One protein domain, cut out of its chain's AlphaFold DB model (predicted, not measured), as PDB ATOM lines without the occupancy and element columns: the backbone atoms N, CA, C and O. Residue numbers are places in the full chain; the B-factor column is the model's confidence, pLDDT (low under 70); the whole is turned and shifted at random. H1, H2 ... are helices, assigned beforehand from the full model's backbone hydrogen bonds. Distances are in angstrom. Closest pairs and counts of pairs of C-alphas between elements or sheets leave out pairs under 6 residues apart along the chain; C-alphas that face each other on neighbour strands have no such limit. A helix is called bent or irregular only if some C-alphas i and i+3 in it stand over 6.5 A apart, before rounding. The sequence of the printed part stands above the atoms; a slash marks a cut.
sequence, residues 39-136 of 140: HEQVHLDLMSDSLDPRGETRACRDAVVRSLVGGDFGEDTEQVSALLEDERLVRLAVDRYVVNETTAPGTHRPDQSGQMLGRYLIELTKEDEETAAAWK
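What this domain is: This is residues 39 to 136 of the 140 residues of an uncharacterized protein of Pseudarthrobacter sp. BIM B-2242 (UniProt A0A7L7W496). Five helices make a compact, mostly crossed cluster, in which the long H5 begins beside H1, crosses H2, H3 and H4 and then sticks out with residues 129 to 136. H1 folds back on H2 as a hairpin at one end of the body, and H4 crosses both H2 and H5. The printed part has 98 residues, with H1 to H5 in chain order and no named strand; the class is all helix. The radius of gyration of the C-alphas is 13.3 A, and the spans are 41 by 28 by 25 A.

Where its parts are: H1, residues 39 to 46, begins at C-alpha 39 (216.808, 178.913, 161.786). H2 is residues 53 to 70, 25.6 A long; H3, residues 74 to 83; H4, residues 87 to 103, 24.1 A. H5, residues 110 to 136, is 40.0 A long, has a kink of 29 degrees near residue 117 and ends at C-alpha 136 (180.743, 170.754, 148.804). H3 and H5 are irregular: C-alphas 75 and 78 are 7.4 A apart, C-alphas 111 and 114 7.8 A.

How they stand to each other: H2 and H5 are hubs, touching four helices each. With residues 113 to 118 alone H5 touches residues 60 to 67 of H2, about perpendicular at 76 degrees; the closest C-alphas, Val 64 and Gly 114, are 4.4 A apart. H4 touches H5 at a steep tilt of 62 degrees, closest at the C-alphas of Ala 93 and Tyr 120, 5.2 A. H1 and H3 are apart. Every O i to N i+4 pair is within hydrogen-bond range in H1, H2 and H4; in H3 4 of 6 are, in H5 21 of 23.

The domain as a whole: The C-alphas farthest apart, Gln 41 and Lys 136, are 42.1 A apart. The printed part has no cut and no long link. Residues 49 to 51, 53 and 136 are under pLDDT 70.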
ATOM      1  N   HIS A  39     217.867 179.699 161.158       83.12
ATOM      2  CA  HIS A  39     216.808 178.913 161.786       83.12
ATOM      3  C   HIS A  39     216.757 179.123 163.301       83.12
ATOM      4  O   HIS A  39     215.676 179.305 163.861       83.12
ATOM      5  N   GLU A  40     217.918 179.189 163.952       83.44
ATOM      6  CA  GLU A  40     218.012 179.432 165.390       83.44
ATOM      7  C   GLU A  40     217.597 180.866 165.728       83.44
ATOM      8  O   GLU A  40     216.863 181.082 166.687       83.44
ATOM      9  N   GLN A  41     218.004 181.836 164.901       81.62
ATOM     10  CA  GLN A  41     217.561 183.221 165.040       81.62
ATOM     11  C   GLN A  41     216.042 183.333 164.891       81.62
ATOM     12  O   GLN A  41     215.407 183.989 165.700       81.62
ATOM     13  N   VAL A  42     215.450 182.651 163.910       82.75
ATOM     14  CA  VAL A  42     213.997 182.650 163.682       82.75
ATOM     15  C   VAL A  42     213.265 181.987 164.837       82.75
ATOM     16  O   VAL A  42     212.248 182.504 165.274       82.75
ATOM     17  N   HIS A  43     213.779 180.878 165.366       85.12
ATOM     18  CA  HIS A  43     213.212 180.257 166.559       85.12
ATOM     19  C   HIS A  43     213.209 181.237 167.741       85.12
ATOM     20  O   HIS A  43     212.179 181.410 168.383       85.12
ATOM     21  N   LEU A  44     214.330 181.919 167.999       83.62
ATOM     22  CA  LEU A  44     214.417 182.921 169.064       83.62
ATOM     23  C   LEU A  44     213.509 184.123 168.817       83.62
ATOM     24  O   LEU A  44     212.881 184.596 169.761       83.62
ATOM     25  N   ASP A  45     213.447 184.599 167.573       82.06
ATOM     26  CA  ASP A  45     212.581 185.700 167.179       82.06
ATOM     27  C   ASP A  45     211.139 185.300 167.473       82.06
ATOM     28  O   ASP A  45     210.532 185.960 168.296       82.06
ATOM     29  N   LEU A  46     210.642 184.179 166.934       81.69
ATOM     30  CA  LEU A  46     209.272 183.673 167.134       81.69
ATOM     31  C   LEU A  46     208.903 183.407 168.602       81.69
ATOM     32  O   LEU A  46     207.731 183.479 168.956       81.69
ATOM     33  N   MET A  47     209.878 183.070 169.446       83.38
ATOM     34  CA  MET A  47     209.670 182.850 170.882       83.38
ATOM     35  C   MET A  47     209.805 184.139 171.715       83.38
ATOM     36  O   MET A  47     209.657 184.097 172.935       83.38
ATOM     37  N   SER A  48     210.127 185.280 171.097       79.94
ATOM     38  CA  SER A  48     210.317 186.552 171.794       79.94
ATOM     39  C   SER A  48     208.992 187.271 172.051       79.94
ATOM     40  O   SER A  48     208.245 187.576 171.130       79.94
ATOM     41  N   ASP A  49     208.763 187.698 173.293       65.50
ATOM     42  CA  ASP A  49     207.578 188.487 173.682       65.50
ATOM     43  C   ASP A  49     207.511 189.898 173.048       65.50
ATOM     44  O   ASP A  49     206.565 190.651 173.283       65.50
ATOM     45  N   SER A  50     208.531 190.311 172.287       59.22
ATOM     46  CA  SER A  50     208.695 191.687 171.783       59.22
ATOM     47  C   SER A  50     208.349 191.883 170.303       59.22
ATOM     48  O   SER A  50     208.686 192.914 169.715       59.22
ATOM     49  N   LEU A  51     207.692 190.907 169.686       62.22
ATOM     50  CA  LEU A  51     207.533 190.864 168.241       62.22
ATOM     51  C   LEU A  51     206.400 191.742 167.684       62.22
ATOM     52  O   LEU A  51     205.302 191.845 168.228       62.22
ATOM     53  N   ASP A  52     206.682 192.340 166.523       74.38
ATOM     54  CA  ASP A  52     205.677 192.881 165.606       74.38
ATOM     55  C   ASP A  52     205.218 191.753 164.657       74.38
ATOM     56  O   ASP A  52     206.074 191.167 163.981       74.38
ATOM     57  N   PRO A  53     203.904 191.486 164.502       69.06
ATOM     58  CA  PRO A  53     203.387 190.399 163.657       69.06
ATOM     59  C   PRO A  53     203.899 190.410 162.206       69.06
ATOM     60  O   PRO A  53     203.988 189.378 161.532       69.06
ATOM     61  N   ARG A  54     204.239 191.595 161.680       73.31
ATOM     62  CA  ARG A  54     204.810 191.736 160.328       73.31
ATOM     63  C   ARG A  54     206.278 191.318 160.263       73.31
ATOM     64  O   ARG A  54     206.713 190.806 159.231       73.31
ATOM     65  N   GLY A  55     207.026 191.531 161.344       75.94
ATOM     66  CA  GLY A  55     208.410 191.089 161.485       75.94
ATOM     67  C   GLY A  55     208.506 189.568 161.550       75.94
ATOM     68  O   GLY A  55     209.281 188.984 160.796       75.94
ATOM     69  N   GLU A  56     207.645 188.934 162.349       75.94
ATOM     70  CA  GLU A  56     207.546 187.470 162.474       75.94
ATOM     71  C   GLU A  56     207.280 186.795 161.133       75.94
ATOM     72  O   GLU A  56     208.018 185.906 160.714       75.94
ATOM     73  N   THR A  57     206.250 187.265 160.421       80.38
ATOM     74  CA  THR A  57     205.847 186.698 159.127       80.38
ATOM     75  C   THR A  57     207.005 186.768 158.128       80.38
ATOM     76  O   THR A  57     207.256 185.822 157.379       80.38
ATOM     77  N   ARG A  58     207.743 187.886 158.117       84.19
ATOM     78  CA  ARG A  58     208.902 188.066 157.241       84.19
ATOM     79  C   ARG A  58     210.067 187.161 157.639       84.19
ATOM     80  O   ARG A  58     210.626 186.509 156.765       84.19
ATOM     81  N   ALA A  59     210.417 187.106 158.923       81.50
ATOM     82  CA  ALA A  59     211.489 186.246 159.421       81.50
ATOM     83  C   ALA A  59     211.187 184.765 159.141       81.50
ATOM     84  O   ALA A  59     212.051 184.040 158.655       81.50
ATOM     85  N   CYS A  60     209.938 184.343 159.344       81.06
ATOM     86  CA  CYS A  60     209.443 183.012 159.005       81.06
ATOM     87  C   CYS A  60     209.583 182.711 157.507       81.06
ATOM     88  O   CYS A  60     210.137 181.677 157.138       81.06
ATOM     89  N   ARG A  61     209.132 183.622 156.630       84.38
ATOM     90  CA  ARG A  61     209.307 183.485 155.173       84.38
ATOM     91  C   ARG A  61     210.777 183.326 154.805       84.38
ATOM     92  O   ARG A  61     211.119 182.392 154.088       84.38
ATOM     93  N   ASP A  62     211.639 184.185 155.336       86.31
ATOM     94  CA  ASP A  62     213.077 184.119 155.083       86.31
ATOM     95  C   ASP A  62     213.668 182.782 155.573       86.31
ATOM     96  O   ASP A  62     214.488 182.188 154.875       86.31
ATOM     97  N   ALA A  63     213.220 182.260 156.720       84.69
ATOM     98  CA  ALA A  63     213.635 180.957 157.246       84.69
ATOM     99  C   ALA A  63     213.257 179.805 156.313       84.69
ATOM    100  O   ALA A  63     214.102 178.979 155.972       84.69
ATOM    101  N   VAL A  64     211.997 179.762 155.877       83.69
ATOM    102  CA  VAL A  64     211.498 178.718 154.977       83.69
ATOM    103  C   VAL A  64     212.208 178.809 153.628       83.69
ATOM    104  O   VAL A  64     212.679 177.794 153.126       83.69
ATOM    105  N   VAL A  65     212.393 180.013 153.075       85.75
ATOM    106  CA  VAL A  65     213.160 180.219 151.833       85.75
ATOM    107  C   VAL A  65     214.597 179.725 151.976       85.75
ATOM    108  O   VAL A  65     215.114 179.091 151.059       85.75
ATOM    109  N   ARG A  66     215.258 179.956 153.114       82.56
ATOM    110  CA  ARG A  66     216.609 179.418 153.327       82.56
ATOM    111  C   ARG A  66     216.634 177.897 153.407       82.56
ATOM    112  O   ARG A  66     217.527 177.314 152.802       82.56
ATOM    113  N   SER A  67     215.652 177.266 154.050       82.75
ATOM    114  CA  SER A  67     215.520 175.802 154.021       82.75
ATOM    115  C   SER A  67     215.202 175.270 152.616       82.75
ATOM    116  O   SER A  67     215.704 174.214 152.236       82.75
ATOM    117  N   LEU A  68     214.443 176.013 151.797       82.50
ATOM    118  CA  LEU A  68     214.215 175.679 150.383       82.50
ATOM    119  C   LEU A  68     215.520 175.719 149.587       82.50
ATOM    120  O   LEU A  68     215.836 174.772 148.874       82.50
ATOM    121  N   VAL A  69     216.313 176.780 149.751       82.38
ATOM    122  CA  VAL A  69     217.627 176.915 149.100       82.38
ATOM    123  C   VAL A  69     218.622 175.862 149.605       82.38
ATOM    124  O   VAL A  69     219.449 175.386 148.831       82.38
ATOM    125  N   GLY A  70     218.535 175.483 150.882       79.56
ATOM    126  CA  GLY A  70     219.334 174.419 151.491       79.56
ATOM    127  C   GLY A  70     218.966 173.008 151.017       79.56
ATOM    128  O   GLY A  70     219.774 172.095 151.165       79.56
ATOM    129  N   GLY A  71     217.789 172.835 150.402       75.62
ATOM    130  CA  GLY A  71     217.285 171.538 149.950       75.62
ATOM    131  C   GLY A  71     216.653 170.691 151.058       75.62
ATOM    132  O   GLY A  71     216.470 169.488 150.871       75.62
ATOM    133  N   ASP A  72     216.287 171.293 152.194       81.69
ATOM    134  CA  ASP A  72     215.782 170.581 153.381       81.69
ATOM    135  C   ASP A  72     214.381 169.969 153.185       81.69
ATOM    136  O   ASP A  72     213.937 169.144 153.989       81.69
ATOM    137  N   PHE A  73     213.671 170.380 152.132       78.56
ATOM    138  CA  PHE A  73     212.295 169.961 151.842       78.56
ATOM    139  C   PHE A  73     212.184 168.819 150.827       78.56
ATOM    140  O   PHE A  73     211.109 168.244 150.688       78.56
ATOM    141  N   GLY A  74     213.268 168.455 150.133       82.81
ATOM    142  CA  GLY A  74     213.245 167.370 149.148       82.81
ATOM    143  C   GLY A  74     212.147 167.557 148.090       82.81
ATOM    144  O   GLY A  74     212.140 168.554 147.368       82.81
ATOM    145  N   GLU A  75     211.221 166.599 148.013       82.19
ATOM    146  CA  GLU A  75     210.112 166.571 147.043       82.19
ATOM    147  C   GLU A  75     209.045 167.651 147.304       82.19
ATOM    148  O   GLU A  75     208.373 168.084 146.373       82.19
ATOM    149  N   ASP A  76     208.946 168.165 148.534       82.69
ATOM    150  CA  ASP A  76     207.924 169.146 148.924       82.69
ATOM    151  C   ASP A  76     208.301 170.598 148.562       82.69
ATOM    152  O   ASP A  76     207.539 171.537 148.802       82.69
ATOM    153  N   THR A  77     209.484 170.808 147.975       83.44
ATOM    154  CA  THR A  77     210.060 172.136 147.697       83.44
ATOM    155  C   THR A  77     209.132 173.022 146.857       83.44
ATOM    156  O   THR A  77     208.920 174.189 147.187       83.44
ATOM    157  N   GLU A  78     208.554 172.482 145.780       84.50
ATOM    158  CA  GLU A  78     207.666 173.247 144.892       84.50
ATOM    159  C   GLU A  78     206.362 173.644 145.594       84.50
ATOM    160  O   GLU A  78     205.905 174.782 145.461       84.50
ATOM    161  N   GLN A  79     205.803 172.734 146.397       85.62
ATOM    162  CA  GLN A  79     204.580 172.985 147.150       85.62
ATOM    163  C   GLN A  79     204.800 174.079 148.197       85.62
ATOM    164  O   GLN A  79     204.057 175.056 148.231       85.62
ATOM    165  N   VAL A  80     205.848 173.966 149.015       86.25
ATOM    166  CA  VAL A  80     206.166 174.972 150.040       86.25
ATOM    167  C   VAL A  80     206.441 176.334 149.401       86.25
ATOM    168  O   VAL A  80     205.966 177.348 149.905       86.25
ATOM    169  N   SER A  81     207.146 176.371 148.264       85.81
ATOM    170  CA  SER A  81     207.408 177.611 147.523       85.81
ATOM    171  C   SER A  81     206.120 178.322 147.095       85.81
ATOM    172  O   SER A  81     206.027 179.538 147.239       85.81
ATOM    173  N   ALA A  82     205.127 177.586 146.590       85.50
ATOM    174  CA  ALA A  82     203.841 178.162 146.189       85.50
ATOM    175  C   ALA A  82     203.040 178.707 147.386       85.50
ATOM    176  O   ALA A  82     202.363 179.728 147.275       85.50
ATOM    177  N   LEU A  83     203.146 178.060 148.549       86.06
ATOM    178  CA  LEU A  83     202.390 178.421 149.753       86.06
ATOM    179  C   LEU A  83     202.939 179.651 150.485       86.06
ATOM    180  O   LEU A  83     202.217 180.280 151.257       86.06
ATOM    181  N   LEU A  84     204.193 180.037 150.236       83.81
ATOM    182  CA  LEU A  84     204.811 181.197 150.885       83.81
ATOM    183  C   LEU A  84     204.152 182.535 150.528       83.81
ATOM    184  O   LEU A  84     204.284 183.508 151.285       83.81
ATOM    185  N   GLU A  85     203.447 182.599 149.399       84.25
ATOM    186  CA  GLU A  85     202.716 183.793 148.968       84.25
ATOM    187  C   GLU A  85     201.475 184.057 149.836       84.25
ATOM    188  O   GLU A  85     201.095 185.216 150.023       84.25
ATOM    189  N   ASP A  86     200.902 183.021 150.455       85.69
ATOM    190  CA  ASP A  86     199.720 183.147 151.307       85.69
ATOM    191  C   ASP A  86     200.096 183.589 152.734       85.69
ATOM    192  O   ASP A  86     200.526 182.801 153.581       85.69
ATOM    193  N   GLU A  87     199.898 184.879 153.034       83.00
ATOM    194  CA  GLU A  87     200.181 185.434 154.367       83.00
ATOM    195  C   GLU A  87     199.339 184.794 155.477       83.00
ATOM    196  O   GLU A  87     199.781 184.746 156.626       83.00
ATOM    197  N   ARG A  88     198.120 184.330 155.163       87.62
ATOM    198  CA  ARG A  88     197.225 183.701 156.141       87.62
ATOM    199  C   ARG A  88     197.812 182.371 156.588       87.62
ATOM    200  O   ARG A  88     197.888 182.126 157.790       87.62
ATOM    201  N   LEU A  89     198.238 181.544 155.634       86.69
ATOM    202  CA  LEU A  89     198.836 180.242 155.924       86.69
ATOM    203  C   LEU A  89     200.163 180.389 156.666       86.69
ATOM    204  O   LEU A  89     200.385 179.677 157.640       86.69
ATOM    205  N   VAL A  90     201.004 181.354 156.279       86.25
ATOM    206  CA  VAL A  90     202.262 181.632 156.994       86.25
ATOM    207  C   VAL A  90     202.002 182.010 158.450       86.25
ATOM    208  O   VAL A  90     202.649 181.462 159.338       86.25
ATOM    209  N   ARG A  91     201.034 182.893 158.724       85.81
ATOM    210  CA  ARG A  91     200.683 183.252 160.108       85.81
ATOM    211  C   ARG A  91     200.154 182.065 160.899       85.81
ATOM    212  O   ARG A  91     200.580 181.853 162.023       85.81
ATOM    213  N   LEU A  92     199.278 181.261 160.302       87.81
ATOM    214  CA  LEU A  92     198.723 180.091 160.978       87.81
ATOM    215  C   LEU A  92     199.791 179.014 161.242       87.81
ATOM    216  O   LEU A  92     199.754 178.347 162.276       87.81
ATOM    217  N   ALA A  93     200.769 178.868 160.345       88.00
ATOM    218  CA  ALA A  93     201.923 177.999 160.549       88.00
ATOM    219  C   ALA A  93     202.816 178.497 161.696       88.00
ATOM    220  O   ALA A  93     203.270 177.686 162.503       88.00
ATOM    221  N   VAL A  94     203.026 179.817 161.802       87.19
ATOM    222  CA  VAL A  94     203.718 180.444 162.940       87.19
ATOM    223  C   VAL A  94     202.956 180.194 164.239       87.19
ATOM    224  O   VAL A  94     203.550 179.695 165.190       87.19
ATOM    225  N   ASP A  95     201.648 180.444 164.268       87.44
ATOM    226  CA  ASP A  95     200.819 180.208 165.454       87.44
ATOM    227  C   ASP A  95     200.899 178.743 165.899       87.44
ATOM    228  O   ASP A  95     201.146 178.460 167.072       87.44
ATOM    229  N   ARG A  96     200.764 177.786 164.967       88.25
ATOM    230  CA  ARG A  96     200.894 176.349 165.267       88.25
ATOM    231  C   ARG A  96     202.291 176.009 165.794       88.25
ATOM    232  O   ARG A  96     202.405 175.223 166.734       88.25
ATOM    233  N   TYR A  97     203.341 176.610 165.237       87.19
ATOM    234  CA  TYR A  97     204.713 176.435 165.714       87.19
ATOM    235  C   TYR A  97     204.894 176.945 167.150       87.19
ATOM    236  O   TYR A  97     205.381 176.203 168.004       87.19
ATOM    237  N   VAL A  98     204.445 178.168 167.436       85.38
ATOM    238  CA  VAL A  98     204.536 178.788 168.765       85.38
ATOM    239  C   VAL A  98     203.724 178.008 169.795       85.38
ATOM    240  O   VAL A  98     204.213 177.715 170.887       85.38
ATOM    241  N   VAL A  99     202.499 177.605 169.453       87.56
ATOM    242  CA  VAL A  99     201.649 176.788 170.331       87.56
ATOM    243  C   VAL A  99     202.302 175.439 170.641       87.56
ATOM    244  O   VAL A  99     202.286 175.000 171.793       87.56
ATOM    245  N   ASN A 100     202.919 174.786 169.656       86.44
ATOM    246  CA  ASN A 100     203.589 173.510 169.890       86.44
ATOM    247  C   ASN A 100     204.840 173.657 170.765       86.44
ATOM    248  O   ASN A 100     205.009 172.866 171.689       86.44
ATOM    249  N   GLU A 101     205.675 174.676 170.541       83.75
ATOM    250  CA  GLU A 101     206.845 174.936 171.395       83.75
ATOM    251  C   GLU A 101     206.459 175.357 172.818       83.75
ATOM    252  O   GLU A 101     207.100 174.954 173.785       83.75
ATOM    253  N   THR A 102     205.372 176.109 172.989       83.44
ATOM    254  CA  THR A 102     204.885 176.488 174.326       83.44
ATOM    255  C   THR A 102     204.246 175.314 175.073       83.44
ATOM    256  O   THR A 102     204.389 175.211 176.292       83.44
ATOM    257  N   THR A 103     203.572 174.403 174.365       82.75
ATOM    258  CA  THR A 103     202.911 173.230 174.967       82.75
ATOM    259  C   THR A 103     203.895 172.094 175.251       82.75
ATOM    260  O   THR A 103     203.752 171.374 176.241       82.75
ATOM    261  N   ALA A 104     204.905 171.934 174.399       78.31
ATOM    262  CA  ALA A 104     205.935 170.915 174.509       78.31
ATOM    263  C   ALA A 104     207.312 171.543 174.207       78.31
ATOM    264  O   ALA A 104     207.820 171.434 173.086       78.31
ATOM    265  N   PRO A 105     207.933 172.216 175.191       74.56
ATOM    266  CA  PRO A 105     209.183 172.936 174.971       74.56
ATOM    267  C   PRO A 105     210.336 171.990 174.638       74.56
ATOM    268  O   PRO A 105     210.551 170.984 175.318       74.56
ATOM    269  N   GLY A 106     211.101 172.339 173.599       70.44
ATOM    270  CA  GLY A 106     212.265 171.566 173.153       70.44
ATOM    271  C   GLY A 106     211.921 170.351 172.290       70.44
ATOM    272  O   GLY A 106     212.780 169.495 172.065       70.44
ATOM    273  N   THR A 107     210.678 170.263 171.811       71.12
ATOM    274  CA  THR A 107     210.263 169.215 170.868       71.12
ATOM    275  C   THR A 107     210.907 169.423 169.502       71.12
ATOM    276  O   THR A 107     211.269 168.446 168.843       71.12
ATOM    277  N   HIS A 108     211.125 170.677 169.097       70.56
ATOM    278  CA  HIS A 108     211.865 170.997 167.886       70.56
ATOM    279  C   HIS A 108     213.261 171.511 168.219       70.56
ATOM    280  O   HIS A 108     213.492 172.215 169.204       70.56
ATOM    281  N   ARG A 109     214.222 171.158 167.364       76.06
ATOM    282  CA  ARG A 109     215.545 171.763 167.443       76.06
ATOM    283  C   ARG A 109     215.509 173.143 166.769       76.06
ATOM    284  O   ARG A 109     214.930 173.256 165.685       76.06
ATOM    285  N   PRO A 110     216.123 174.182 167.364       75.88
ATOM    286  CA  PRO A 110     216.112 175.536 166.805       75.88
ATOM    287  C   PRO A 110     216.670 175.620 165.375       75.88
ATOM    288  O   PRO A 110     216.201 176.420 164.574       75.88
ATOM    289  N   ASP A 111     217.617 174.749 165.019       78.62
ATOM    290  CA  ASP A 111     218.223 174.659 163.687       78.62
ATOM    291  C   ASP A 111     217.280 174.111 162.598       78.62
ATOM    292  O   ASP A 111     217.595 174.219 161.417       78.62
ATOM    293  N   GLN A 112     216.112 173.576 162.972       82.62
ATOM    294  CA  GLN A 112     215.120 172.993 162.060       82.62
ATOM    295  C   GLN A 112     213.837 173.824 161.937       82.62
ATOM    296  O   GLN A 112     212.870 173.377 161.316       82.62
ATOM    297  N   SER A 113     213.798 175.032 162.507       83.00
ATOM    298  CA  SER A 113     212.594 175.877 162.506       83.00
ATOM    299  C   SER A 113     212.040 176.114 161.096       83.00
ATOM    300  O   SER A 113     210.837 175.993 160.889       83.00
ATOM    301  N   GLY A 114     212.910 176.340 160.103       84.19
ATOM    302  CA  GLY A 114     212.509 176.531 158.703       84.19
ATOM    303  C   GLY A 114     211.796 175.308 158.128       84.19
ATOM    304  O   GLY A 114     210.701 175.436 157.583       84.19
ATOM    305  N   GLN A 115     212.367 174.115 158.319       86.06
ATOM    306  CA  GLN A 115     211.774 172.855 157.867       86.06
ATOM    307  C   GLN A 115     210.423 172.581 158.544       86.06
ATOM    308  O   GLN A 115     209.466 172.166 157.890       86.06
ATOM    309  N   MET A 116     210.326 172.842 159.848       86.88
ATOM    310  CA  MET A 116     209.088 172.653 160.607       86.88
ATOM    311  C   MET A 116     207.980 173.598 160.143       86.88
ATOM    312  O   MET A 116     206.856 173.156 159.913       86.88
ATOM    313  N   LEU A 117     208.303 174.875 159.936       87.00
ATOM    314  CA  LEU A 117     207.358 175.867 159.422       87.00
ATOM    315  C   LEU A 117     206.843 175.480 158.029       87.00
ATOM    316  O   LEU A 117     205.642 175.559 157.777       87.00
ATOM    317  N   GLY A 118     207.714 174.982 157.145       87.19
ATOM    318  CA  GLY A 118     207.284 174.493 155.833       87.19
ATOM    319  C   GLY A 118     206.396 173.244 155.903       87.19
ATOM    320  O   GLY A 118     205.437 173.143 155.141       87.19
ATOM    321  N   ARG A 119     206.624 172.330 156.857       89.38
ATOM    322  CA  ARG A 119     205.712 171.194 157.087       89.38
ATOM    323  C   ARG A 119     204.331 171.643 157.550       89.38
ATOM    324  O   ARG A 119     203.336 171.158 157.020       89.38
ATOM    325  N   TYR A 120     204.262 172.604 158.472       90.25
ATOM    326  CA  TYR A 120     202.976 173.150 158.906       90.25
ATOM    327  C   TYR A 120     202.222 173.834 157.769       90.25
ATOM    328  O   TYR A 120     201.009 173.671 157.684       90.25
ATOM    329  N   LEU A 121     202.906 174.525 156.852       89.56
ATOM    330  CA  LEU A 121     202.257 175.083 155.658       89.56
ATOM    331  C   LEU A 121     201.566 174.001 154.814       89.56
ATOM    332  O   LEU A 121     200.419 174.180 154.402       89.56
ATOM    333  N   ILE A 122     202.231 172.865 154.588       89.12
ATOM    334  CA  ILE A 122     201.667 171.745 153.819       89.12
ATOM    335  C   ILE A 122     200.461 171.139 154.542       89.12
ATOM    336  O   ILE A 122     199.427 170.904 153.919       89.12
ATOM    337  N   GLU A 123     200.583 170.880 155.846       90.25
ATOM    338  CA  GLU A 123     199.498 170.312 156.656       90.25
ATOM    339  C   GLU A 123     198.262 171.213 156.655       90.25
ATOM    340  O   GLU A 123     197.163 170.746 156.373       90.25
ATOM    341  N   LEU A 124     198.448 172.513 156.890       88.81
ATOM    342  CA  LEU A 124     197.355 173.485 156.904       88.81
ATOM    343  C   LEU A 124     196.661 173.599 155.546       88.81
ATOM    344  O   LEU A 124     195.448 173.773 155.493       88.81
ATOM    345  N   THR A 125     197.411 173.471 154.451       87.44
ATOM    346  CA  THR A 125     196.832 173.468 153.101       87.44
ATOM    347  C   THR A 125     195.948 172.242 152.886       87.44
ATOM    348  O   THR A 125     194.832 172.373 152.394       87.44
ATOM    349  N   LYS A 126     196.405 171.057 153.311       88.31
ATOM    350  CA  LYS A 126     195.605 169.824 153.232       88.31
ATOM    351  C   LYS A 126     194.335 169.920 154.083       88.31
ATOM    352  O   LYS A 126     193.267 169.548 153.612       88.31
ATOM    353  N   GLU A 127     194.434 170.469 155.293       85.62
ATOM    354  CA  GLU A 127     193.275 170.712 156.168       85.62
ATOM    355  C   GLU A 127     192.253 171.670 155.520       85.62
ATOM    356  O   GLU A 127     191.042 171.442 155.603       85.62
ATOM    357  N   ASP A 128     192.722 172.726 154.846       82.44
ATOM    358  CA  ASP A 128     191.872 173.695 154.140       82.44
ATOM    359  C   ASP A 128     191.164 173.047 152.933       82.44
ATOM    360  O   ASP A 128     189.960 173.235 152.744       82.44
ATOM    361  N   GLU A 129     191.874 172.214 152.166       82.62
ATOM    362  CA  GLU A 129     191.327 171.450 151.036       82.62
ATOM    363  C   GLU A 129     190.289 170.406 151.471       82.62
ATOM    364  O   GLU A 129     189.210 170.322 150.878       82.62
ATOM    365  N   GLU A 130     190.581 169.632 152.521       79.75
ATOM    366  CA  GLU A 130     189.659 168.640 153.089       79.75
ATOM    367  C   GLU A 130     188.392 169.308 153.627       79.75
ATOM    368  O   GLU A 130     187.275 168.842 153.376       79.75
ATOM    369  N   THR A 131     188.550 170.449 154.302       75.56
ATOM    370  CA  THR A 131     187.413 171.252 154.751       75.56
ATOM    371  C   THR A 131     186.616 171.737 153.542       75.56
ATOM    372  O   THR A 131     185.418 171.501 153.461       75.56
ATOM    373  N   ALA A 132     187.246 172.339 152.534       75.56
ATOM    374  CA  ALA A 132     186.535 172.803 151.344       75.56
ATOM    375  C   ALA A 132     185.792 171.673 150.596       75.56
ATOM    376  O   ALA A 132     184.716 171.910 150.036       75.56
ATOM    377  N   ALA A 133     186.330 170.450 150.596       74.56
ATOM    378  CA  ALA A 133     185.694 169.275 150.006       74.56
ATOM    379  C   ALA A 133     184.446 168.828 150.791       74.56
ATOM    380  O   ALA A 133     183.384 168.639 150.192       74.56
ATOM    381  N   ALA A 134     184.530 168.748 152.122       71.56
ATOM    382  CA  ALA A 134     183.421 168.318 152.981       71.56
ATOM    383  C   ALA A 134     182.193 169.252 152.904       71.56
ATOM    384  O   ALA A 134     181.042 168.818 153.010       71.56
ATOM    385  N   TRP A 135     182.417 170.549 152.684       70.69
ATOM    386  CA  TRP A 135     181.334 171.528 152.542       70.69
ATOM    387  C   TRP A 135     180.650 171.470 151.165       70.69
ATOM    388  O   TRP A 135     179.481 171.841 151.045       70.69
ATOM    389  N   LYS A 136     181.345 170.983 150.128       67.44
ATOM    390  CA  LYS A 136     180.743 170.754 148.804       67.44
ATOM    391  C   LYS A 136     179.838 169.527 148.797       67.44
ATOM    392  O   LYS A 136     178.740 169.613 148.266       67.44
TER     393      LYS A 136